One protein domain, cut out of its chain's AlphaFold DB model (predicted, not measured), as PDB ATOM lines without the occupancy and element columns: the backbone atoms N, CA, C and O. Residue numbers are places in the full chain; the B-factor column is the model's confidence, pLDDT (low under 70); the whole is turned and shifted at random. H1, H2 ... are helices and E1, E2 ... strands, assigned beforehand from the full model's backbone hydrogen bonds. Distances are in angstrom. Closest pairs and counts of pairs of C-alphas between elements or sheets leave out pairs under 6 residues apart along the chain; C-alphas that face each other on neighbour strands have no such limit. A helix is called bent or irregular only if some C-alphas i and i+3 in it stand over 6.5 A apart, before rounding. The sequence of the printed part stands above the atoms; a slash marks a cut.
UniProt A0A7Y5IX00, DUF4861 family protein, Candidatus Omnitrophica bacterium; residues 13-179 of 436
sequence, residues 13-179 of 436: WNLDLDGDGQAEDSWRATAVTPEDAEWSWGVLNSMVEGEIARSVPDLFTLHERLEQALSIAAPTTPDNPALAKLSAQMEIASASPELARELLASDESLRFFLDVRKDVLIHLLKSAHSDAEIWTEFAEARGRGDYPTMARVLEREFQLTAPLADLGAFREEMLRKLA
ATOM      1  N   TRP A  13      19.560  -8.749  31.669       91.88
ATOM      2  CA  TRP A  13      18.987  -9.953  32.258       91.88
ATOM      3  C   TRP A  13      20.006 -10.603  33.185       91.88
ATOM      4  O   TRP A  13      21.187 -10.695  32.864       91.88
ATOM      5  N   ASN A  14      19.515 -11.057  34.336       91.38
ATOM      6  CA  ASN A  14      20.277 -11.772  35.351       91.38
ATOM      7  C   ASN A  14      19.515 -13.066  35.639       91.38
ATOM      8  O   ASN A  14      18.314 -13.002  35.927       91.38
ATOM      9  N   LEU A  15      20.196 -14.197  35.506       88.00
ATOM     10  CA  LEU A  15      19.680 -15.533  35.756       88.00
ATOM     11  C   LEU A  15      20.216 -16.012  37.103       88.00
ATOM     12  O   LEU A  15      21.424 -16.157  37.253       88.00
ATOM     13  N   ASP A  16      19.293 -16.234  38.031       87.62
ATOM     14  CA  ASP A  16      19.515 -16.832  39.348       87.62
ATOM     15  C   ASP A  16      18.814 -18.203  39.336       87.62
ATOM     16  O   ASP A  16      17.580 -18.289  39.322       87.62
ATOM     17  N   LEU A  17      19.599 -19.268  39.177       81.44
ATOM     18  CA  LEU A  17      19.141 -20.646  39.009       81.44
ATOM     19  C   LEU A  17      18.872 -21.346  40.341       81.44
ATOM     20  O   LEU A  17      18.035 -22.256  40.376       81.44
ATOM     21  N   ASP A  18      19.582 -20.976  41.407       80.62
ATOM     22  CA  ASP A  18      19.472 -21.628  42.715       80.62
ATOM     23  C   ASP A  18      18.637 -20.835  43.739       80.62
ATOM     24  O   ASP A  18      18.206 -21.393  44.755       80.62
ATOM     25  N   GLY A  19      18.282 -19.595  43.404       81.44
ATOM     26  CA  GLY A  19      17.435 -18.707  44.185       81.44
ATOM     27  C   GLY A  19      18.151 -18.068  45.371       81.44
ATOM     28  O   GLY A  19      17.471 -17.651  46.317       81.44
ATOM     29  N   ASP A  20      19.486 -18.030  45.381       87.62
ATOM     30  CA  ASP A  20      20.271 -17.459  46.476       87.62
ATOM     31  C   ASP A  20      20.374 -15.917  46.426       87.62
ATOM     32  O   ASP A  20      20.829 -15.281  47.389       87.62
ATOM     33  N   GLY A  21      19.874 -15.300  45.350       87.06
ATOM     34  CA  GLY A  21      19.902 -13.860  45.109       87.06
ATOM     35  C   GLY A  21      21.167 -13.359  44.403       87.06
ATOM     36  O   GLY A  21      21.297 -12.144  44.199       87.06
ATOM     37  N   GLN A  22      22.092 -14.244  44.038       88.88
ATOM     38  CA  GLN A  22      23.223 -13.998  43.149       88.88
ATOM     39  C   GLN A  22      22.897 -14.527  41.749       88.88
ATOM     40  O   GLN A  22      22.059 -15.394  41.568       88.88
ATOM     41  N   ALA A  23      23.496 -13.925  40.722       88.94
ATOM     42  CA  ALA A  23      23.257 -14.346  39.346       88.94
ATOM     43  C   ALA A  23      24.385 -15.272  38.879       88.94
ATOM     44  O   ALA A  23      25.552 -14.870  38.904       88.94
ATOM     45  N   GLU A  24      24.044 -16.464  38.389       87.75
ATOM     46  CA  GLU A  24      24.990 -17.382  37.745       87.75
ATOM     47  C   GLU A  24      25.312 -16.979  36.306       87.75
ATOM     48  O   GLU A  24      26.347 -17.373  35.763       87.75
ATOM     49  N   ASP A  25      24.414 -16.239  35.657       89.00
ATOM     50  CA  ASP A  25      24.652 -15.701  34.324       89.00
ATOM     51  C   ASP A  25      23.966 -14.348  34.129       89.00
ATOM     52  O   ASP A  25      22.869 -14.095  34.634       89.00
ATOM     53  N   SER A  26      24.597 -13.492  33.332       90.31
ATOM     54  CA  SER A  26      24.092 -12.165  32.999       90.31
ATOM     55  C   SER A  26      24.354 -11.858  31.531       90.31
ATOM     56  O   SER A  26      25.415 -12.179  30.992       90.31
ATOM     57  N   TRP A  27      23.398 -11.214  30.868       90.75
ATOM     58  CA  TRP A  27      23.568 -10.744  29.493       90.75
ATOM     59  C   TRP A  27      22.802  -9.449  29.250       90.75
ATOM     60  O   TRP A  27      21.882  -9.102  29.993       90.75
ATOM     61  N   ARG A  28      23.198  -8.733  28.196       90.88
ATOM     62  CA  ARG A  28      22.617  -7.443  27.822       90.88
ATOM     63  C   ARG A  28      22.048  -7.454  26.416       90.88
ATOM     64  O   ARG A  28      22.554  -8.169  25.548       90.88
ATOM     65  N   ALA A  29      21.030  -6.632  26.197       86.75
ATOM     66  CA  ALA A  29      20.534  -6.338  24.863       86.75
ATOM     67  C   ALA A  29      21.667  -5.732  24.023       86.75
ATOM     68  O   ALA A  29      22.460  -4.923  24.501       86.75
ATOM     69  N   THR A  30      21.767  -6.144  22.763       84.88
ATOM     70  CA  THR A  30      22.778  -5.644  21.827       84.88
ATOM     71  C   THR A  30      22.081  -5.216  20.550       84.88
ATOM     72  O   THR A  30      21.441  -6.037  19.907       84.88
ATOM     73  N   ALA A  31      22.223  -3.945  20.164       78.00
ATOM     74  CA  ALA A  31      21.672  -3.400  18.918       78.00
ATOM     75  C   ALA A  31      20.151  -3.627  18.726       78.00
ATOM     76  O   ALA A  31      19.681  -3.739  17.594       78.00
ATOM     77  N   VAL A  32      19.381  -3.680  19.819       73.06
ATOM     78  CA  VAL A  32      17.915  -3.764  19.779       73.06
ATOM     79  C   VAL A  32      17.358  -2.348  19.669       73.06
ATOM     80  O   VAL A  32      17.679  -1.492  20.486       73.06
ATOM     81  N   THR A  33      16.550  -2.088  18.641       79.50
ATOM     82  CA  THR A  33      15.821  -0.821  18.501       79.50
ATOM     83  C   THR A  33      14.360  -1.082  18.853       79.50
ATOM     84  O   THR A  33      13.740  -1.896  18.166       79.50
ATOM     85  N   PRO A  34      13.813  -0.451  19.906       80.25
ATOM     86  CA  PRO A  34      12.401  -0.578  20.234       80.25
ATOM     87  C   PRO A  34      11.517  -0.127  19.069       80.25
ATOM     88  O   PRO A  34      11.818   0.861  18.396       80.25
ATOM     89  N   GLU A  35      10.428  -0.853  18.838       82.19
ATOM     90  CA  GLU A  35       9.409  -0.489  17.858       82.19
ATOM     91  C   GLU A  35       8.184   0.066  18.587       82.19
ATOM     92  O   GLU A  35       7.658  -0.565  19.507       82.19
ATOM     93  N   ASP A  36       7.726   1.249  18.174       84.31
ATOM     94  CA  ASP A  36       6.485   1.826  18.684       84.31
ATOM     95  C   ASP A  36       5.291   1.005  18.184       84.31
ATOM     96  O   ASP A  36       5.065   0.876  16.979       84.31
ATOM     97  N   ALA A  37       4.486   0.497  19.116       86.12
ATOM     98  CA  ALA A  37       3.269  -0.244  18.814       86.12
ATOM     99  C   ALA A  37       2.031   0.523  19.288       86.12
ATOM    100  O   ALA A  37       1.994   1.082  20.387       86.12
ATOM    101  N   GLU A  38       0.975   0.513  18.476       92.06
ATOM    102  CA  GLU A  38      -0.328   0.992  18.926       92.06
ATOM    103  C   GLU A  38      -0.825   0.119  20.087       92.06
ATOM    104  O   GLU A  38      -0.835  -1.111  19.996       92.06
ATOM    105  N   TRP A  39      -1.297   0.752  21.166       90.75
ATOM    106  CA  TRP A  39      -1.871   0.063  22.322       90.75
ATOM    107  C   TRP A  39      -3.281  -0.473  22.020       90.75
ATOM    108  O   TRP A  39      -4.292  -0.001  22.546       90.75
ATOM    109  N   SER A  40      -3.348  -1.469  21.141       95.56
ATOM    110  CA  SER A  40      -4.554  -2.219  20.817       95.56
ATOM    111  C   SER A  40      -4.264  -3.716  20.858       95.56
ATOM    112  O   SER A  40      -3.168  -4.167  20.526       95.56
ATOM    113  N   TRP A  41      -5.265  -4.507  21.250       93.38
ATOM    114  CA  TRP A  41      -5.107  -5.961  21.312       93.38
ATOM    115  C   TRP A  41      -4.715  -6.550  19.951       93.38
ATOM    116  O   TRP A  41      -3.837  -7.397  19.897       93.38
ATOM    117  N   GLY A  42      -5.312  -6.076  18.850       94.94
ATOM    118  CA  GLY A  42      -5.042  -6.621  17.515       94.94
ATOM    119  C   GLY A  42      -3.598  -6.409  17.054       94.94
ATOM    120  O   GLY A  42      -2.995  -7.332  16.513       94.94
ATOM    121  N   VAL A  43      -3.033  -5.223  17.309       92.94
ATOM    122  CA  VAL A  43      -1.640  -4.909  16.950       92.94
ATOM    123  C   VAL A  43      -0.672  -5.696  17.831       92.94
ATOM    124  O   VAL A  43       0.184  -6.406  17.306       92.94
ATOM    125  N   LEU A  44      -0.859  -5.664  19.155       91.81
ATOM    126  CA  LEU A  44       0.009  -6.387  20.089       91.81
ATOM    127  C   LEU A  44      -0.043  -7.904  19.868       91.81
ATOM    128  O   LEU A  44       1.001  -8.551  19.834       91.81
ATOM    129  N   ASN A  45      -1.236  -8.473  19.664       91.75
ATOM    130  CA  ASN A  45      -1.395  -9.901  19.399       91.75
ATOM    131  C   ASN A  45      -0.694 -10.303  18.100       91.75
ATOM    132  O   ASN A  45       0.042 -11.277  18.100       91.75
ATOM    133  N   SER A  46      -0.859  -9.536  17.016       91.31
ATOM    134  CA  SER A  46      -0.201  -9.842  15.740       91.31
ATOM    135  C   SER A  46       1.327  -9.785  15.834       91.31
ATOM    136  O   SER A  46       1.997 -10.590  15.188       91.31
ATOM    137  N   MET A  47       1.883  -8.844  16.605       90.12
ATOM    138  CA  MET A  47       3.330  -8.753  16.821       90.12
ATOM    139  C   MET A  47       3.844  -9.949  17.627       90.12
ATOM    140  O   MET A  47       4.818 -10.586  17.232       90.12
ATOM    141  N   VAL A  48       3.164 -10.290  18.727       89.81
ATOM    142  CA  VAL A  48       3.543 -11.416  19.594       89.81
ATOM    143  C   VAL A  48       3.383 -12.756  18.875       89.81
ATOM    144  O   VAL A  48       4.287 -13.582  18.929       89.81
ATOM    145  N   GLU A  49       2.282 -12.972  18.158       91.62
ATOM    146  CA  GLU A  49       2.033 -14.198  17.390       91.62
ATOM    147  C   GLU A  49       3.098 -14.397  16.303       91.62
ATOM    148  O   GLU A  49       3.667 -15.482  16.176       91.62
ATOM    149  N   GLY A  50       3.445 -13.330  15.572       91.62
ATOM    150  CA  GLY A  50       4.523 -13.360  14.583       91.62
ATOM    151  C   GLY A  50       5.896 -13.648  15.200       91.62
ATOM    152  O   GLY A  50       6.712 -14.354  14.601       91.62
ATOM    153  N   GLU A  51       6.153 -13.138  16.405       90.81
ATOM    154  CA  GLU A  51       7.372 -13.436  17.156       90.81
ATOM    155  C   GLU A  51       7.431 -14.898  17.593       90.81
ATOM    156  O   GLU A  51       8.444 -15.567  17.386       90.81
ATOM    157  N   ILE A  52       6.353 -15.420  18.175       93.19
ATOM    158  CA  ILE A  52       6.274 -16.800  18.662       93.19
ATOM    159  C   ILE A  52       6.431 -17.783  17.501       93.19
ATOM    160  O   ILE A  52       7.295 -18.660  17.564       93.19
ATOM    161  N   ALA A  53       5.696 -17.579  16.405       91.19
ATOM    162  CA  ALA A  53       5.764 -18.437  15.224       91.19
ATOM    163  C   ALA A  53       7.176 -18.503  14.618       91.19
ATOM    164  O   ALA A  53       7.592 -19.546  14.114       91.19
ATOM    165  N   ARG A  54       7.929 -17.395  14.677       92.12
ATOM    166  CA  ARG A  54       9.312 -17.335  14.188       92.12
ATOM    167  C   ARG A  54      10.307 -17.952  15.168       92.12
ATOM    168  O   ARG A  54      11.174 -18.719  14.773       92.12
ATOM    169  N   SER A  55      10.194 -17.595  16.439       92.44
ATOM    170  CA  SER A  55      11.204 -17.896  17.454       92.44
ATOM    171  C   SER A  55      11.168 -19.333  17.962       92.44
ATOM    172  O   SER A  55      12.215 -19.849  18.334       92.44
ATOM    173  N   VAL A  56      10.007 -19.994  17.991       94.56
ATOM    174  CA  VAL A  56       9.884 -21.356  18.536       94.56
ATOM    175  C   VAL A  56      10.724 -22.381  17.754       94.56
ATOM    176  O   VAL A  56      11.491 -23.102  18.396       94.56
ATOM    177  N   PRO A  57      10.676 -22.443  16.407       94.75
ATOM    178  CA  PRO A  57      11.558 -23.323  15.634       94.75
ATOM    179  C   PRO A  57      13.052 -23.027  15.836       94.75
ATOM    180  O   PRO A  57      13.862 -23.951  15.967       94.75
ATOM    181  N   ASP A  58      13.417 -21.745  15.902       95.75
ATOM    182  CA  ASP A  58      14.805 -21.316  16.083       95.75
ATOM    183  C   ASP A  58      15.326 -21.663  17.488       95.75
ATOM    184  O   ASP A  58      16.448 -22.149  17.646       95.75
ATOM    185  N   LEU A  59      14.493 -21.477  18.514       95.06
ATOM    186  CA  LEU A  59      14.782 -21.867  19.893       95.06
ATOM    187  C   LEU A  59      14.897 -23.375  20.049       95.06
ATOM    188  O   LEU A  59      15.795 -23.830  20.750       95.06
ATOM    189  N   PHE A  60      14.025 -24.145  19.396       94.69
ATOM    190  CA  PHE A  60      14.106 -25.603  19.398       94.69
ATOM    191  C   PHE A  60      15.416 -26.079  18.756       94.69
ATOM    192  O   PHE A  60      16.123 -26.913  19.313       94.69
ATOM    193  N   THR A  61      15.807 -25.467  17.637       95.81
ATOM    194  CA  THR A  61      17.094 -25.748  16.981       95.81
ATOM    195  C   THR A  61      18.283 -25.419  17.886       95.81
ATOM    196  O   THR A  61      19.206 -26.222  18.025       95.81
ATOM    197  N   LEU A  62      18.274 -24.246  18.523       97.00
ATOM    198  CA  LEU A  62      19.316 -23.854  19.471       97.00
ATOM    199  C   LEU A  62      19.373 -24.806  20.671       97.00
ATOM    200  O   LEU A  62      20.460 -25.176  21.108       97.00
ATOM    201  N   HIS A  63      18.215 -25.204  21.192       93.62
ATOM    202  CA  HIS A  63      18.083 -26.150  22.294       93.62
ATOM    203  C   HIS A  63      18.737 -27.500  21.950       93.62
ATOM    204  O   HIS A  63      19.628 -27.932  22.682       93.62
ATOM    205  N   GLU A  64      18.434 -28.082  20.788       93.00
ATOM    206  CA  GLU A  64      19.071 -29.315  20.299       93.00
ATOM    207  C   GLU A  64      20.601 -29.171  20.172       93.00
ATOM    208  O   GLU A  64      21.360 -30.072  20.540       93.00
ATOM    209  N   ARG A  65      21.094 -28.022  19.686       96.38
ATOM    210  CA  ARG A  65      22.542 -27.766  19.575       96.38
ATOM    211  C   ARG A  65      23.226 -27.586  20.919       96.38
ATOM    212  O   ARG A  65      24.342 -28.071  21.087       96.38
ATOM    213  N   LEU A  66      22.569 -26.936  21.872       94.69
ATOM    214  CA  LEU A  66      23.067 -26.816  23.238       94.69
ATOM    215  C   LEU A  66      23.201 -28.193  23.898       94.69
ATOM    216  O   LEU A  66      24.214 -28.454  24.543       94.69
ATOM    217  N   GLU A  67      22.233 -29.092  23.703       90.69
ATOM    218  CA  GLU A  67      22.306 -30.456  24.243       90.69
ATOM    219  C   GLU A  67      23.425 -31.279  23.603       90.69
ATOM    220  O   GLU A  67      24.201 -31.928  24.309       90.69
ATOM    221  N   GLN A  68      23.573 -31.203  22.279       92.81
ATOM    222  CA  GLN A  68      24.669 -31.871  21.578       92.81
ATOM    223  C   GLN A  68      26.037 -31.329  22.019       92.81
ATOM    224  O   GLN A  68      26.925 -32.119  22.346       92.81
ATOM    225  N   ALA A  69      26.201 -30.005  22.103       94.38
ATOM    226  CA  ALA A  69      27.426 -29.373  22.592       94.38
ATOM    227  C   ALA A  69      27.750 -29.800  24.032       94.38
ATOM    228  O   ALA A  69      28.884 -30.181  24.325       94.38
ATOM    229  N   LEU A  70      26.750 -29.816  24.920       90.81
ATOM    230  CA  LEU A  70      26.924 -30.237  26.309       90.81
ATOM    231  C   LEU A  70      27.310 -31.717  26.419       90.81
ATOM    232  O   LEU A  70      28.166 -32.057  27.234       90.81
ATOM    233  N   SER A  71      26.754 -32.586  25.570       88.31
ATOM    234  CA  SER A  71      27.123 -34.008  25.535       88.31
ATOM    235  C   SER A  71      28.597 -34.237  25.166       88.31
ATOM    236  O   SER A  71      29.206 -35.196  25.640       88.31
ATOM    237  N   ILE A  72      29.187 -33.336  24.369       91.06
ATOM    238  CA  ILE A  72      30.607 -33.360  23.992       91.06
ATOM    239  C   ILE A  72      31.472 -32.728  25.084       91.06
ATOM    240  O   ILE A  72      32.487 -33.305  25.472       91.06
ATOM    241  N   ALA A  73      31.082 -31.552  25.581       88.94
ATOM    242  CA  ALA A  73      31.841 -30.805  26.581       88.94
ATOM    243  C   ALA A  73      31.877 -31.516  27.943       88.94
ATOM    244  O   ALA A  73      32.847 -31.389  28.689       88.94
ATOM    245  N   ALA A  74      30.818 -32.259  28.277       83.75
ATOM    246  CA  ALA A  74      30.613 -32.808  29.610       83.75
ATOM    247  C   ALA A  74      29.938 -34.206  29.581       83.75
ATOM    248  O   ALA A  74      28.855 -34.391  30.146       83.75
ATOM    249  N   PRO A  75      30.584 -35.229  28.978       73.31
ATOM    250  CA  PRO A  75      29.984 -36.543  28.699       73.31
ATOM    251  C   PRO A  75      29.675 -37.381  29.950       73.31
ATOM    252  O   PRO A  75      28.895 -38.327  29.887       73.31
ATOM    253  N   THR A  76      30.302 -37.064  31.085       62.62
ATOM    254  CA  THR A  76      30.122 -37.767  32.367       62.62
ATOM    255  C   THR A  76      29.365 -36.936  33.396       62.62
ATOM    256  O   THR A  76      29.412 -37.265  34.581       62.62
ATOM    257  N   THR A  77      28.727 -35.836  32.987       55.12
ATOM    258  CA  THR A  77      27.935 -35.028  33.919       55.12
ATOM    259  C   THR A  77      26.807 -35.909  34.455       55.12
ATOM    260  O   THR A  77      26.011 -36.397  33.652       55.12
ATOM    261  N   PRO A  78      26.744 -36.173  35.774       49.09
ATOM    262  CA  PRO A  78      25.607 -36.871  36.362       49.09
ATOM    263  C   PRO A  78      24.327 -36.109  36.016       49.09
ATOM    264  O   PRO A  78      24.403 -34.890  35.844       49.09
ATOM    265  N   ASP A  79      23.188 -36.805  35.949       57.12
ATOM    266  CA  ASP A  79      21.856 -36.210  35.775       57.12
ATOM    267  C   ASP A  79      21.783 -34.846  36.462       57.12
ATOM    268  O   ASP A  79      21.833 -34.751  37.691       57.12
ATOM    269  N   ASN A  80      21.757 -33.771  35.670       61.59
ATOM    270  CA  ASN A  80      21.826 -32.434  36.231       61.59
ATOM    271  C   ASN A  80      20.504 -32.165  36.968       61.59
ATOM    272  O   ASN A  80      19.464 -32.132  36.308       61.59
ATOM    273  N   PRO A  81      20.496 -31.945  38.295       63.50
ATOM    274  CA  PRO A  81      19.256 -31.836  39.056       63.50
ATOM    275  C   PRO A  81      18.345 -30.696  38.589       63.50
ATOM    276  O   PRO A  81      17.128 -30.821  38.694       63.50
ATOM    277  N   ALA A  82      18.903 -29.609  38.040       61.97
ATOM    278  CA  ALA A  82      18.127 -28.504  37.481       61.97
ATOM    279  C   ALA A  82      17.458 -28.899  36.154       61.97
ATOM    280  O   ALA A  82      16.258 -28.681  35.999       61.97
ATOM    281  N   LEU A  83      18.175 -29.564  35.239       65.81
ATOM    282  CA  LEU A  83      17.583 -30.109  34.005       65.81
ATOM    283  C   LEU A  83      16.594 -31.244  34.284       65.81
ATOM    284  O   LEU A  83      15.560 -31.320  33.624       65.81
ATOM    285  N   ALA A  84      16.884 -32.105  35.258       64.94
ATOM    286  CA  ALA A  84      16.001 -33.184  35.679       64.94
ATOM    287  C   ALA A  84      14.724 -32.623  36.310       64.94
ATOM    288  O   ALA A  84      13.642 -33.087  35.986       64.94
ATOM    289  N   LYS A  85      14.820 -31.577  37.141       63.94
ATOM    290  CA  LYS A  85      13.657 -30.883  37.714       63.94
ATOM    291  C   LYS A  85      12.851 -30.140  36.650       63.94
ATOM    292  O   LYS A  85      11.630 -30.187  36.704       63.94
ATOM    293  N   LEU A  86      13.503 -29.502  35.679       63.75
ATOM    294  CA  LEU A  86      12.836 -28.800  34.580       63.75
ATOM    295  C   LEU A  86      12.141 -29.777  33.615       63.75
ATOM    296  O   LEU A  86      11.007 -29.550  33.204       63.75
ATOM    297  N   SER A  87      12.793 -30.899  33.301       63.66
ATOM    298  CA  SER A  87      12.211 -31.985  32.500       63.66
ATOM    299  C   SER A  87      11.084 -32.678  33.263       63.66
ATOM    300  O   SER A  87      10.006 -32.867  32.716       63.66
ATOM    301  N   ALA A  88      11.270 -32.938  34.559       59.06
ATOM    302  CA  ALA A  88      10.216 -33.443  35.424       59.06
ATOM    303  C   ALA A  88       9.051 -32.451  35.527       59.06
ATOM    304  O   ALA A  88       7.926 -32.890  35.615       59.06
ATOM    305  N   GLN A  89       9.262 -31.133  35.476       55.62
ATOM    306  CA  GLN A  89       8.185 -30.130  35.456       55.62
ATOM    307  C   GLN A  89       7.433 -30.053  34.118       55.62
ATOM    308  O   GLN A  89       6.279 -29.641  34.114       55.62
ATOM    309  N   MET A  90       8.033 -30.492  33.007       54.03
ATOM    310  CA  MET A  90       7.277 -30.837  31.794       54.03
ATOM    311  C   MET A  90       6.513 -32.154  31.934       54.03
ATOM    312  O   MET A  90       5.436 -32.298  31.364       54.03
ATOM    313  N   GLU A  91       7.075 -33.121  32.664       53.62
ATOM    314  CA  GLU A  91       6.439 -34.418  32.937       53.62
ATOM    315  C   GLU A  91       5.376 -34.345  34.065       53.62
ATOM    316  O   GLU A  91       4.523 -35.225  34.160       53.62
ATOM    317  N   ILE A  92       5.381 -33.291  34.892       52.47
ATOM    318  CA  ILE A  92       4.485 -33.016  36.030       52.47
ATOM    319  C   ILE A  92       3.422 -32.023  35.540       52.47
ATOM    320  O   ILE A  92       3.698 -30.849  35.338       52.47
ATOM    321  N   ALA A  93       2.171 -32.410  35.302       49.38
ATOM    322  CA  ALA A  93       1.335 -33.275  36.133       49.38
ATOM    323  C   ALA A  93       1.219 -32.763  37.578       49.38
ATOM    324  O   ALA A  93       1.770 -33.332  38.514       49.38
ATOM    325  N   SER A  94       0.428 -31.711  37.779       45.03
ATOM    326  CA  SER A  94      -0.225 -31.484  39.076       45.03
ATOM    327  C   SER A  94      -1.699 -31.071  38.983       45.03
ATOM    328  O   SER A  94      -2.292 -30.747  40.008       45.03
ATOM    329  N   ALA A  95      -2.340 -31.175  37.807       53.09
ATOM    330  CA  ALA A  95      -3.801 -31.042  37.733       53.09
ATOM    331  C   ALA A  95      -4.493 -31.996  36.742       53.09
ATOM    332  O   ALA A  95      -5.466 -32.628  37.144       53.09
ATOM    333  N   SER A  96      -4.013 -32.166  35.500       68.19
ATOM    334  CA  SER A  96      -4.632 -33.115  34.556       68.19
ATOM    335  C   SER A  96      -3.744 -33.439  33.333       68.19
ATOM    336  O   SER A  96      -3.018 -32.555  32.863       68.19
ATOM    337  N   PRO A  97      -3.769 -34.678  32.794       69.25
ATOM    338  CA  PRO A  97      -3.155 -35.018  31.501       69.25
ATOM    339  C   PRO A  97      -3.644 -34.131  30.346       69.25
ATOM    340  O   PRO A  97      -2.888 -33.831  29.424       69.25
ATOM    341  N   GLU A  98      -4.891 -33.670  30.421       73.12
ATOM    342  CA  GLU A  98      -5.507 -32.771  29.449       73.12
ATOM    343  C   GLU A  98      -4.791 -31.416  29.410       73.12
ATOM    344  O   GLU A  98      -4.420 -30.955  28.333       73.12
ATOM    345  N   LEU A  99      -4.509 -30.819  30.572       76.38
ATOM    346  CA  LEU A  99      -3.783 -29.551  30.654       76.38
ATOM    347  C   LEU A  99      -2.346 -29.700  30.142       76.38
ATOM    348  O   LEU A  99      -1.858 -28.839  29.417       76.38
ATOM    349  N   ALA A 100      -1.670 -30.805  30.476       76.75
ATOM    350  CA  ALA A 100      -0.326 -31.075  29.965       76.75
ATOM    351  C   ALA A 100      -0.311 -31.146  28.429       76.75
ATOM    352  O   ALA A 100       0.580 -30.599  27.778       76.75
ATOM    353  N   ARG A 101      -1.337 -31.772  27.842       78.44
ATOM    354  CA  ARG A 101      -1.518 -31.840  26.393       78.44
ATOM    355  C   ARG A 101      -1.806 -30.464  25.783       78.44
ATOM    356  O   ARG A 101      -1.242 -30.168  24.736       78.44
ATOM    357  N   GLU A 102      -2.652 -29.642  26.404       83.06
ATOM    358  CA  GLU A 102      -2.948 -28.275  25.941       83.06
ATOM    359  C   GLU A 102      -1.705 -27.385  25.953       83.06
ATOM    360  O   GLU A 102      -1.410 -26.735  24.951       83.06
ATOM    361  N   LEU A 103      -0.929 -27.414  27.041       83.31
ATOM    362  CA  LEU A 103       0.319 -26.658  27.153       83.31
ATOM    363  C   LEU A 103       1.337 -27.121  26.106       83.31
ATOM    364  O   LEU A 103       1.895 -26.307  25.381       83.31
ATOM    365  N   LEU A 104       1.537 -28.429  25.937       81.06
ATOM    366  CA  LEU A 104       2.424 -28.947  24.890       81.06
ATOM    367  C   LEU A 104       1.919 -28.623  23.467       81.06
ATOM    368  O   LEU A 104       2.692 -28.585  22.508       81.06
ATOM    369  N   ALA A 105       0.614 -28.396  23.313       84.75
ATOM    370  CA  ALA A 105      -0.004 -27.981  22.065       84.75
ATOM    371  C   ALA A 105      -0.015 -26.449  21.848       84.75
ATOM    372  O   ALA A 105      -0.580 -25.995  20.854       84.75
ATOM    373  N   SER A 106       0.599 -25.653  22.716       88.75
ATOM    374  CA  SER A 106       0.668 -24.195  22.585       88.75
ATOM    375  C   SER A 106       2.102 -23.763  22.285       88.75
ATOM    376  O   SER A 106       3.037 -24.146  22.990       88.75
ATOM    377  N   ASP A 107       2.279 -22.944  21.248       91.00
ATOM    378  CA  ASP A 107       3.595 -22.399  20.904       91.00
ATOM    379  C   ASP A 107       4.055 -21.381  21.958       91.00
ATOM    380  O   ASP A 107       5.244 -21.292  22.240       91.00
ATOM    381  N   GLU A 108       3.130 -20.686  22.625       90.38
ATOM    382  CA  GLU A 108       3.399 -19.797  23.764       90.38
ATOM    383  C   GLU A 108       4.020 -20.570  24.936       90.38
ATOM    384  O   GLU A 108       5.015 -20.156  25.535       90.38
ATOM    385  N   SER A 109       3.428 -21.718  25.258       87.62
ATOM    386  CA  SER A 109       3.873 -22.573  26.357       87.62
ATOM    387  C   SER A 109       5.205 -23.238  26.022       87.62
ATOM    388  O   SER A 109       6.111 -23.291  26.858       87.62
ATOM    389  N   LEU A 110       5.354 -23.701  24.777       86.44
ATOM    390  CA  LEU A 110       6.600 -24.275  24.296       86.44
ATOM    391  C   LEU A 110       7.721 -23.228  24.270       86.44
ATOM    392  O   LEU A 110       8.828 -23.521  24.714       86.44
ATOM    393  N   ARG A 111       7.431 -22.000  23.829       91.31
ATOM    394  CA  ARG A 111       8.353 -20.859  23.862       91.31
ATOM    395  C   ARG A 111       8.875 -20.617  25.273       91.31
ATOM    396  O   ARG A 111      10.087 -20.581  25.468       91.31
ATOM    397  N   PHE A 112       7.970 -20.497  26.246       88.31
ATOM    398  CA  PHE A 112       8.329 -20.309  27.651       88.31
ATOM    399  C   PHE A 112       9.252 -21.429  28.145       88.31
ATOM    400  O   PHE A 112      10.298 -21.164  28.736       88.31
ATOM    401  N   PHE A 113       8.893 -22.683  27.862       84.19
ATOM    402  CA  PHE A 113       9.690 -23.828  28.277       84.19
ATOM    403  C   PHE A 113      11.097 -23.825  27.657       84.19
ATOM    404  O   PHE A 113      12.093 -23.993  28.366       84.19
ATOM    405  N   LEU A 114      11.181 -23.625  26.339       89.00
ATOM    406  CA  LEU A 114      12.446 -23.607  25.611       89.00
ATOM    407  C   LEU A 114      13.348 -22.466  26.082       89.00
ATOM    408  O   LEU A 114      14.552 -22.677  26.200       89.00
ATOM    409  N   ASP A 115      12.793 -21.296  26.409       89.56
ATOM    410  CA  ASP A 115      13.572 -20.171  26.932       89.56
ATOM    411  C   ASP A 115      14.224 -20.495  28.282       89.56
ATOM    412  O   ASP A 115      15.433 -20.302  28.440       89.56
ATOM    413  N   VAL A 116      13.461 -21.055  29.227       85.94
ATOM    414  CA  VAL A 116      14.000 -21.448  30.539       85.94
ATOM    415  C   VAL A 116      15.055 -22.543  30.378       85.94
ATOM    416  O   VAL A 116      16.135 -22.466  30.967       85.94
ATOM    417  N   ARG A 117      14.783 -23.557  29.545       86.31
ATOM    418  CA  ARG A 117      15.725 -24.663  29.323       86.31
ATOM    419  C   ARG A 117      17.004 -24.203  28.635       86.31
ATOM    420  O   ARG A 117      18.085 -24.627  29.038       86.31
ATOM    421  N   LYS A 118      16.896 -23.329  27.633       91.56
ATOM    422  CA  LYS A 118      18.034 -22.700  26.949       91.56
ATOM    423  C   LYS A 118      18.969 -22.043  27.957       91.56
ATOM    424  O   LYS A 118      20.171 -22.271  27.895       91.56
ATOM    425  N   ASP A 119      18.433 -21.248  28.877       90.19
ATOM    426  CA  ASP A 119      19.248 -20.499  29.835       90.19
ATOM    427  C   ASP A 119      19.998 -21.422  30.808       90.19
ATOM    428  O   ASP A 119      21.195 -21.230  31.035       90.19
ATOM    429  N   VAL A 120      19.345 -22.490  31.282       86.62
ATOM    430  CA  VAL A 120      20.002 -23.549  32.070       86.62
ATOM    431  C   VAL A 120      21.118 -24.215  31.262       86.62
ATOM    432  O   VAL A 120      22.242 -24.338  31.745       86.62
ATOM    433  N   LEU A 121      20.844 -24.627  30.021       89.88
ATOM    434  CA  LEU A 121      21.836 -25.296  29.175       89.88
ATOM    435  C   LEU A 121      23.046 -24.407  28.869       89.88
ATOM    436  O   LEU A 121      24.172 -24.898  28.883       89.88
ATOM    437  N   ILE A 122      22.834 -23.109  28.632       92.62
ATOM    438  CA  ILE A 122      23.921 -22.145  28.420       92.62
ATOM    439  C   ILE A 122      24.825 -22.082  29.651       92.62
ATOM    440  O   ILE A 122      26.044 -22.165  29.506       92.62
ATOM    441  N   HIS A 123      24.255 -21.967  30.853       89.12
ATOM    442  CA  HIS A 123      25.033 -21.936  32.093       89.12
ATOM    443  C   HIS A 123      25.876 -23.212  32.276       89.12
ATOM    444  O   HIS A 123      27.068 -23.147  32.599       89.12
ATOM    445  N   LEU A 124      25.284 -24.379  32.011       87.12
ATOM    446  CA  LEU A 124      25.989 -25.658  32.110       87.12
ATOM    447  C   LEU A 124      27.109 -25.779  31.083       87.12
ATOM    448  O   LEU A 124      28.212 -26.210  31.422       87.12
ATOM    449  N   LEU A 125      26.857 -25.353  29.847       91.06
ATOM    450  CA  LEU A 125      27.857 -25.397  28.792       91.06
ATOM    451  C   LEU A 125      29.014 -24.427  29.067       91.06
ATOM    452  O   LEU A 125      30.167 -24.823  28.922       91.06
ATOM    453  N   LYS A 126      28.736 -23.207  29.551       90.88
ATOM    454  CA  LYS A 126      29.761 -22.249  30.019       90.88
ATOM    455  C   LYS A 126      30.636 -22.830  31.125       90.88
ATOM    456  O   LYS A 126      31.842 -22.608  31.141       90.88
ATOM    457  N   SER A 127      30.033 -23.592  32.036       88.12
ATOM    458  CA  SER A 127      30.760 -24.241  33.131       88.12
ATOM    459  C   SER A 127      31.661 -25.382  32.643       88.12
ATOM    460  O   SER A 127      32.706 -25.639  33.239       88.12
ATOM    461  N   ALA A 128      31.274 -26.059  31.560       89.19
ATOM    462  CA  ALA A 128      32.027 -27.166  30.975       89.19
ATOM    463  C   ALA A 128      33.073 -26.732  29.932       89.19
ATOM    464  O   ALA A 128      34.030 -27.464  29.685       89.19
ATOM    465  N   HIS A 129      32.906 -25.561  29.315       90.56
ATOM    466  CA  HIS A 129      33.735 -25.090  28.210       90.56
ATOM    467  C   HIS A 129      34.091 -23.608  28.379       90.56
ATOM    468  O   HIS A 129      33.237 -22.732  28.263       90.56
ATOM    469  N   SER A 130      35.366 -23.319  28.649       85.31
ATOM    470  CA  SER A 130      35.843 -22.007  29.110       85.31
ATOM    471  C   SER A 130      36.486 -21.115  28.034       85.31
ATOM    472  O   SER A 130      37.239 -20.202  28.378       85.31
ATOM    473  N   ASP A 131      36.204 -21.335  26.745       88.69
ATOM    474  CA  ASP A 131      36.736 -20.491  25.664       88.69
ATOM    475  C   ASP A 131      36.046 -19.114  25.603       88.69
ATOM    476  O   ASP A 131      34.871 -18.979  25.255       88.69
ATOM    477  N   ALA A 132      36.794 -18.062  25.938       85.69
ATOM    478  CA  ALA A 132      36.272 -16.703  26.039       85.69
ATOM    479  C   ALA A 132      35.908 -16.060  24.684       85.69
ATOM    480  O   ALA A 132      35.035 -15.188  24.645       85.69
ATOM    481  N   GLU A 133      36.561 -16.451  23.584       87.88
ATOM    482  CA  GLU A 133      36.327 -15.842  22.265       87.88
ATOM    483  C   GLU A 133      34.932 -16.215  21.753       87.88
ATOM    484  O   GLU A 133      34.154 -15.374  21.300       87.88
ATOM    485  N   ILE A 134      34.564 -17.473  21.962       93.50
ATOM    486  CA  ILE A 134      33.295 -18.056  21.534       93.50
ATOM    487  C   ILE A 134      32.140 -17.487  22.340       93.50
ATOM    488  O   ILE A 134      31.108 -17.121  21.776       93.50
ATOM    489  N   TRP A 135      32.317 -17.357  23.657       93.19
ATOM    490  CA  TRP A 135      31.290 -16.771  24.513       93.19
ATOM    491  C   TRP A 135      31.051 -15.292  24.231       93.19
ATOM    492  O   TRP A 135      29.941 -14.821  24.471       93.19
ATOM    493  N   THR A 136      32.035 -14.579  23.676       92.56
ATOM    494  CA  THR A 136      31.853 -13.194  23.221       92.56
ATOM    495  C   THR A 136      30.905 -13.148  22.019       92.56
ATOM    496  O   THR A 136      29.868 -12.491  22.088       92.56
ATOM    497  N   GLU A 137      31.183 -13.918  20.962       93.44
ATOM    498  CA  GLU A 137      30.310 -14.001  19.776       93.44
ATOM    499  C   GLU A 137      28.912 -14.540  20.130       93.44
ATOM    500  O   GLU A 137      27.889 -14.016  19.680       93.44
ATOM    501  N   PHE A 138      28.850 -15.559  20.992       95.69
ATOM    502  CA  PHE A 138      27.597 -16.134  21.472       95.69
ATOM    503  C   PHE A 138      26.771 -15.124  22.281       95.69
ATOM    504  O   PHE A 138      25.553 -15.044  22.105       95.69
ATOM    505  N   ALA A 139      27.407 -14.337  23.157       93.19
ATOM    506  CA  ALA A 139      26.732 -13.311  23.950       93.19
ATOM    507  C   ALA A 139      26.193 -12.171  23.077       93.19
ATOM    508  O   ALA A 139      25.072 -11.725  23.307       93.19
ATOM    509  N   GLU A 140      26.931 -11.750  22.046       93.31
ATOM    510  CA  GLU A 140      26.444 -10.759  21.081       93.31
ATOM    511  C   GLU A 140      25.205 -11.256  20.321       93.31
ATOM    512  O   GLU A 140      24.241 -10.510  20.141       93.31
ATOM    513  N   ALA A 141      25.207 -12.521  19.884       94.94
ATOM    514  CA  ALA A 141      24.051 -13.133  19.232       94.94
ATOM    515  C   ALA A 141      22.856 -13.259  20.193       94.94
ATOM    516  O   ALA A 141      21.738 -12.880  19.841       94.94
ATOM    517  N   ARG A 142      23.098 -13.696  21.438       94.00
ATOM    518  CA  ARG A 142      22.078 -13.762  22.497       94.00
ATOM    519  C   ARG A 142      21.479 -12.390  22.803       94.00
ATOM    520  O   ARG A 142      20.268 -12.289  22.962       94.00
ATOM    521  N   GLY A 143      22.303 -11.344  22.842       91.69
ATOM    522  CA  GLY A 143      21.869  -9.966  23.072       91.69
ATOM    523  C   GLY A 143      20.988  -9.396  21.959       91.69
ATOM    524  O   GLY A 143      20.186  -8.504  22.223       91.69
ATOM    525  N   ARG A 144      21.096  -9.924  20.733       91.38
ATOM    526  CA  ARG A 144      20.203  -9.606  19.604       91.38
ATOM    527  C   ARG A 144      18.940 -10.474  19.550       91.38
ATOM    528  O   ARG A 144      18.084 -10.223  18.709       91.38
ATOM    529  N   GLY A 145      18.842 -11.520  20.376       90.44
ATOM    530  CA  GLY A 145      17.818 -12.561  20.220       90.44
ATOM    531  C   GLY A 145      18.006 -13.424  18.962       90.44
ATOM    532  O   GLY A 145      17.050 -14.018  18.475       90.44
ATOM    533  N   ASP A 146      19.222 -13.489  18.413       94.25
ATOM    534  CA  ASP A 146      19.542 -14.209  17.174       94.25
ATOM    535  C   ASP A 146      19.916 -15.671  17.472       94.25
ATOM    536  O   ASP A 146      21.090 -16.065  17.474       94.25
ATOM    537  N   TYR A 147      18.896 -16.483  17.765       95.94
ATOM    538  CA  TYR A 147      19.057 -17.906  18.076       95.94
ATOM    539  C   TYR A 147      19.721 -18.720  16.946       95.94
ATOM    540  O   TYR A 147      20.574 -19.555  17.266       95.94
ATOM    541  N   PRO A 148      19.440 -18.481  15.644       96.88
ATOM    542  CA  PRO A 148      20.150 -19.161  14.559       96.88
ATOM    543  C   PRO A 148      21.660 -18.902  14.565       96.88
ATOM    544  O   PRO A 148      22.457 -19.810  14.321       96.88
ATOM    545  N   THR A 149      22.096 -17.673  14.857       97.00
ATOM    546  CA  THR A 149      23.529 -17.382  14.996       97.00
ATOM    547  C   THR A 149      24.115 -18.050  16.233       97.00
ATOM    548  O   THR A 149      25.178 -18.658  16.118       97.00
ATOM    549  N   MET A 150      23.414 -18.042  17.371       97.81
ATOM    550  CA  MET A 150      23.849 -18.786  18.564       97.81
ATOM    551  C   MET A 150      24.071 -20.275  18.249       97.81
ATOM    552  O   MET A 150      25.104 -20.830  18.616       97.81
ATOM    553  N   ALA A 151      23.151 -20.909  17.515       97.38
ATOM    554  CA  ALA A 151      23.273 -22.309  17.110       97.38
ATOM    555  C   ALA A 151      24.496 -22.545  16.206       97.38
ATOM    556  O   ALA A 151      25.263 -23.474  16.450       97.38
ATOM    557  N   ARG A 152      24.740 -21.673  15.215       97.38
ATOM    558  CA  ARG A 152      25.908 -21.769  14.314       97.38
ATOM    559  C   ARG A 152      27.247 -21.620  15.037       97.38
ATOM    560  O   ARG A 152      28.213 -22.276  14.652       97.38
ATOM    561  N   VAL A 153      27.313 -20.780  16.074       97.62
ATOM    562  CA  VAL A 153      28.510 -20.659  16.925       97.62
ATOM    563  C   VAL A 153      28.824 -22.006  17.583       97.62
ATOM    564  O   VAL A 153      29.962 -22.465  17.519       97.62
ATOM    565  N   LEU A 154      27.805 -22.679  18.131       97.25
ATOM    566  CA  LEU A 154      27.954 -24.004  18.742       97.25
ATOM    567  C   LEU A 154      28.300 -25.087  17.715       97.25
ATOM    568  O   LEU A 154      29.162 -25.922  17.976       97.25
ATOM    569  N   GLU A 155      27.664 -25.075  16.541       96.94
ATOM    570  CA  GLU A 155      27.963 -26.021  15.460       96.94
ATOM    571  C   GLU A 155      29.423 -25.944  15.021       96.94
ATOM    572  O   GLU A 155      30.065 -26.977  14.835       96.94
ATOM    573  N   ARG A 156      29.948 -24.721  14.876       96.38
ATOM    574  CA  ARG A 156      31.337 -24.480  14.488       96.38
ATOM    575  C   ARG A 156      32.304 -24.939  15.570       96.38
ATOM    576  O   ARG A 156      33.272 -25.618  15.239       96.38
ATOM    577  N   GLU A 157      32.043 -24.581  16.825       96.44
ATOM    578  CA  GLU A 157      32.954 -24.900  17.924       96.44
ATOM    579  C   GLU A 157      33.007 -26.397  18.219       96.44
ATOM    580  O   GLU A 157      34.069 -27.016  18.234       96.44
ATOM    581  N   PHE A 158      31.839 -27.010  18.389       95.69
ATOM    582  CA  PHE A 158      31.733 -28.412  18.783       95.69
ATOM    583  C   PHE A 158      31.676 -29.367  17.583       95.69
ATOM    584  O   PHE A 158      31.496 -30.569  17.766       95.69
ATOM    585  N   GLN A 159      31.837 -28.851  16.357       96.25
ATOM    586  CA  GLN A 159      31.789 -29.611  15.101       96.25
ATOM    587  C   GLN A 159      30.514 -30.465  14.988       96.25
ATOM    588  O   GLN A 159      30.548 -31.642  14.622       96.25
ATOM    589  N   LEU A 160      29.368 -29.875  15.336       95.25
ATOM    590  CA  LEU A 160      28.095 -30.588  15.425       95.25
ATOM    591  C   LEU A 160      27.544 -30.879  14.027       95.25
ATOM    592  O   LEU A 160      27.095 -29.981  13.320       95.25
ATOM    593  N   THR A 161      27.539 -32.154  13.639       93.56
ATOM    594  CA  THR A 161      26.980 -32.612  12.353       93.56
ATOM    595  C   THR A 161      25.774 -33.534  12.510       93.56
ATOM    596  O   THR A 161      25.245 -34.028  11.513       93.56
ATOM    597  N   ALA A 162      25.360 -33.827  13.746       92.12
ATOM    598  CA  ALA A 162      24.209 -34.683  13.999       92.12
ATOM    599  C   ALA A 162      22.928 -34.040  13.429       92.12
ATOM    600  O   ALA A 162      22.781 -32.812  13.485       92.12
ATOM    601  N   PRO A 163      22.005 -34.840  12.863       91.50
ATOM    602  CA  PRO A 163      20.740 -34.317  12.365       91.50
ATOM    603  C   PRO A 163      19.944 -33.682  13.510       91.50
ATOM    604  O   PRO A 163      19.985 -34.165  14.639       91.50
ATOM    605  N   LEU A 164      19.236 -32.598  13.203       91.62
ATOM    606  CA  LEU A 164      18.289 -31.972  14.123       91.62
ATOM    607  C   LEU A 164      16.970 -32.743  14.094       91.62
ATOM    608  O   LEU A 164      16.550 -33.206  13.027       91.62
ATOM    609  N   ALA A 165      16.316 -32.866  15.247       88.56
ATOM    610  CA  ALA A 165      14.937 -33.326  15.290       88.56
ATOM    611  C   ALA A 165      14.011 -32.344  14.548       88.56
ATOM    612  O   ALA A 165      14.232 -31.133  14.542       88.56
ATOM    613  N   ASP A 166      12.954 -32.868  13.932       92.00
ATOM    614  CA  ASP A 166      11.867 -32.037  13.418       92.00
ATOM    615  C   ASP A 166      10.940 -31.650  14.576       92.00
ATOM    616  O   ASP A 166      10.468 -32.520  15.315       92.00
ATOM    617  N   LEU A 167      10.677 -30.351  14.737       89.38
ATOM    618  CA  LEU A 167       9.846 -29.836  15.827       89.38
ATOM    619  C   LEU A 167       8.428 -30.427  15.790       89.38
ATOM    620  O   LEU A 167       7.881 -30.791  16.834       89.38
ATOM    621  N   GLY A 168       7.837 -30.541  14.597       89.69
ATOM    622  CA  GLY A 168       6.505 -31.114  14.417       89.69
ATOM    623  C   GLY A 168       6.466 -32.571  14.871       89.69
ATOM    624  O   GLY A 168       5.647 -32.935  15.715       89.69
ATOM    625  N   ALA A 169       7.411 -33.382  14.398       87.88
ATOM    626  CA  ALA A 169       7.531 -34.789  14.766       87.88
ATOM    627  C   ALA A 169       7.818 -34.991  16.266       87.88
ATOM    628  O   ALA A 169       7.219 -35.869  16.892       87.88
ATOM    629  N   PHE A 170       8.696 -34.173  16.858       85.38
ATOM    630  CA  PHE A 170       8.964 -34.180  18.299       85.38
ATOM    631  C   PHE A 170       7.679 -33.918  19.093       85.38
ATOM    632  O   PHE A 170       7.327 -34.671  20.006       85.38
ATOM    633  N   ARG A 171       6.942 -32.876  18.705       85.50
ATOM    634  CA  ARG A 171       5.700 -32.480  19.363       85.50
ATOM    635  C   ARG A 171       4.610 -33.537  19.213       85.50
ATOM    636  O   ARG A 171       3.940 -33.856  20.194       85.50
ATOM    637  N   GLU A 172       4.455 -34.124  18.029       85.62
ATOM    638  CA  GLU A 172       3.515 -35.223  17.789       85.62
ATOM    639  C   GLU A 172       3.808 -36.444  18.664       85.62
ATOM    640  O   GLU A 172       2.885 -37.031  19.229       85.62
ATOM    641  N   GLU A 173       5.077 -36.824  18.804       82.31
ATOM    642  CA  GLU A 173       5.480 -37.941  19.658       82.31
ATOM    643  C   GLU A 173       5.176 -37.663  21.134       82.31
ATOM    644  O   GLU A 173       4.616 -38.510  21.832       82.31
ATOM    645  N   MET A 174       5.479 -36.458  21.614       78.06
ATOM    646  CA  MET A 174       5.190 -36.075  22.996       78.06
ATOM    647  C   MET A 174       3.675 -36.011  23.265       78.06
ATOM    648  O   MET A 174       3.201 -36.544  24.271       78.06
ATOM    649  N   LEU A 175       2.883 -35.467  22.334       80.25
ATOM    650  CA  LEU A 175       1.418 -35.450  22.428       80.25
ATOM    651  C   LEU A 175       0.812 -36.858  22.383       80.25
ATOM    652  O   LEU A 175      -0.217 -37.097  23.016       80.25
ATOM    653  N   ARG A 176       1.436 -37.790  21.654       78.19
ATOM    654  CA  ARG A 176       1.026 -39.200  21.590       78.19
ATOM    655  C   ARG A 176       1.231 -39.910  22.925       78.19
ATOM    656  O   ARG A 176       0.369 -40.683  23.329       78.19
ATOM    657  N   LYS A 177       2.328 -39.622  23.634       73.94
ATOM    658  CA  LYS A 177       2.583 -40.151  24.989       73.94
ATOM    659  C   LYS A 177       1.568 -39.649  26.019       73.94
ATOM    660  O   LYS A 177       1.268 -40.364  26.967       73.94
ATOM    661  N   LEU A 178       1.034 -38.447  25.808       73.44
ATOM    662  CA  LEU A 178       0.012 -37.819  26.651       73.44
ATOM    663  C   LEU A 178      -1.424 -38.084  26.173       73.44
ATOM    664  O   LEU A 178      -2.363 -37.504  26.719       73.44
ATOM    665  N   ALA A 179      -1.622 -38.914  25.143       73.62
ATOM    666  CA  ALA A 179      -2.958 -39.207  24.646       73.62
ATOM    667  C   ALA A 179      -3.804 -39.844  25.765       73.62
ATOM    668  O   ALA A 179      -3.359 -40.821  26.383       73.62
TER     669      ALA A 179
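This is residues 13 to 179 of the 436 residues of the protein "DUF4861 family protein" of Candidatus Omnitrophica bacterium (UniProt A0A7Y5IX00). Helix H4 runs through the middle of a helical cluster: H1b and H2 pack along it, the hairpin H5 and H6 packs on H1b through H6, and H3 pairs with H7 at one end. Residues 38 to 46, into H1's first arm, stick out, and a small hairpin, E1 and E2, sits near H5. The 167 printed residues, mostly helix, include antiparallel strands E1 and E2, then seven named helices. It is compact: radius of gyration of the C-alphas 17.1 A, spans 43 by 42 by 38 A.

Find C-alpha 13 at (18.987, -9.953, 32.258): E1 is residues 13 to 15, E2 25 to 28. H1, 41 to 73, assigned as one helix by its hydrogen bonds, is bent, C-alphas 54 and 57 being 6.6 A apart, into arms H1a, 41 to 54, and H1b, 57 to 73. Next find H2, 81 to 91, H3, 97 to 104, H4, 107 to 128, 30.5 A long, H5, 132 to 143, H6, 147 to 158, and H7, 167 to 177, ending at C-alpha (2.583, -40.151, 24.989).

Start at the hub, H4: H1b touches it at a shallow tilt of 24 degrees, closest C-alphas Leu 70 and Leu 125, 5.5 A. H6 touches H1b, closest C-alphas Ala 151 and Leu 62, 4.9 A. H7 touches H3, closest C-alphas Leu 175 and Arg 101, 6.1 A. In hairpin E1 and E2, N 13 and O 27 are within hydrogen-bond range, 2.9 A; within the helices and arms every O i to N i+4 pair is in range.

The farthest C-alphas, Glu 38 and Thr 76, are 51.1 A apart. The printed part has no cut; the link E2 to H1 is long. The model's residues 76 to 97 are under pLDDT 70.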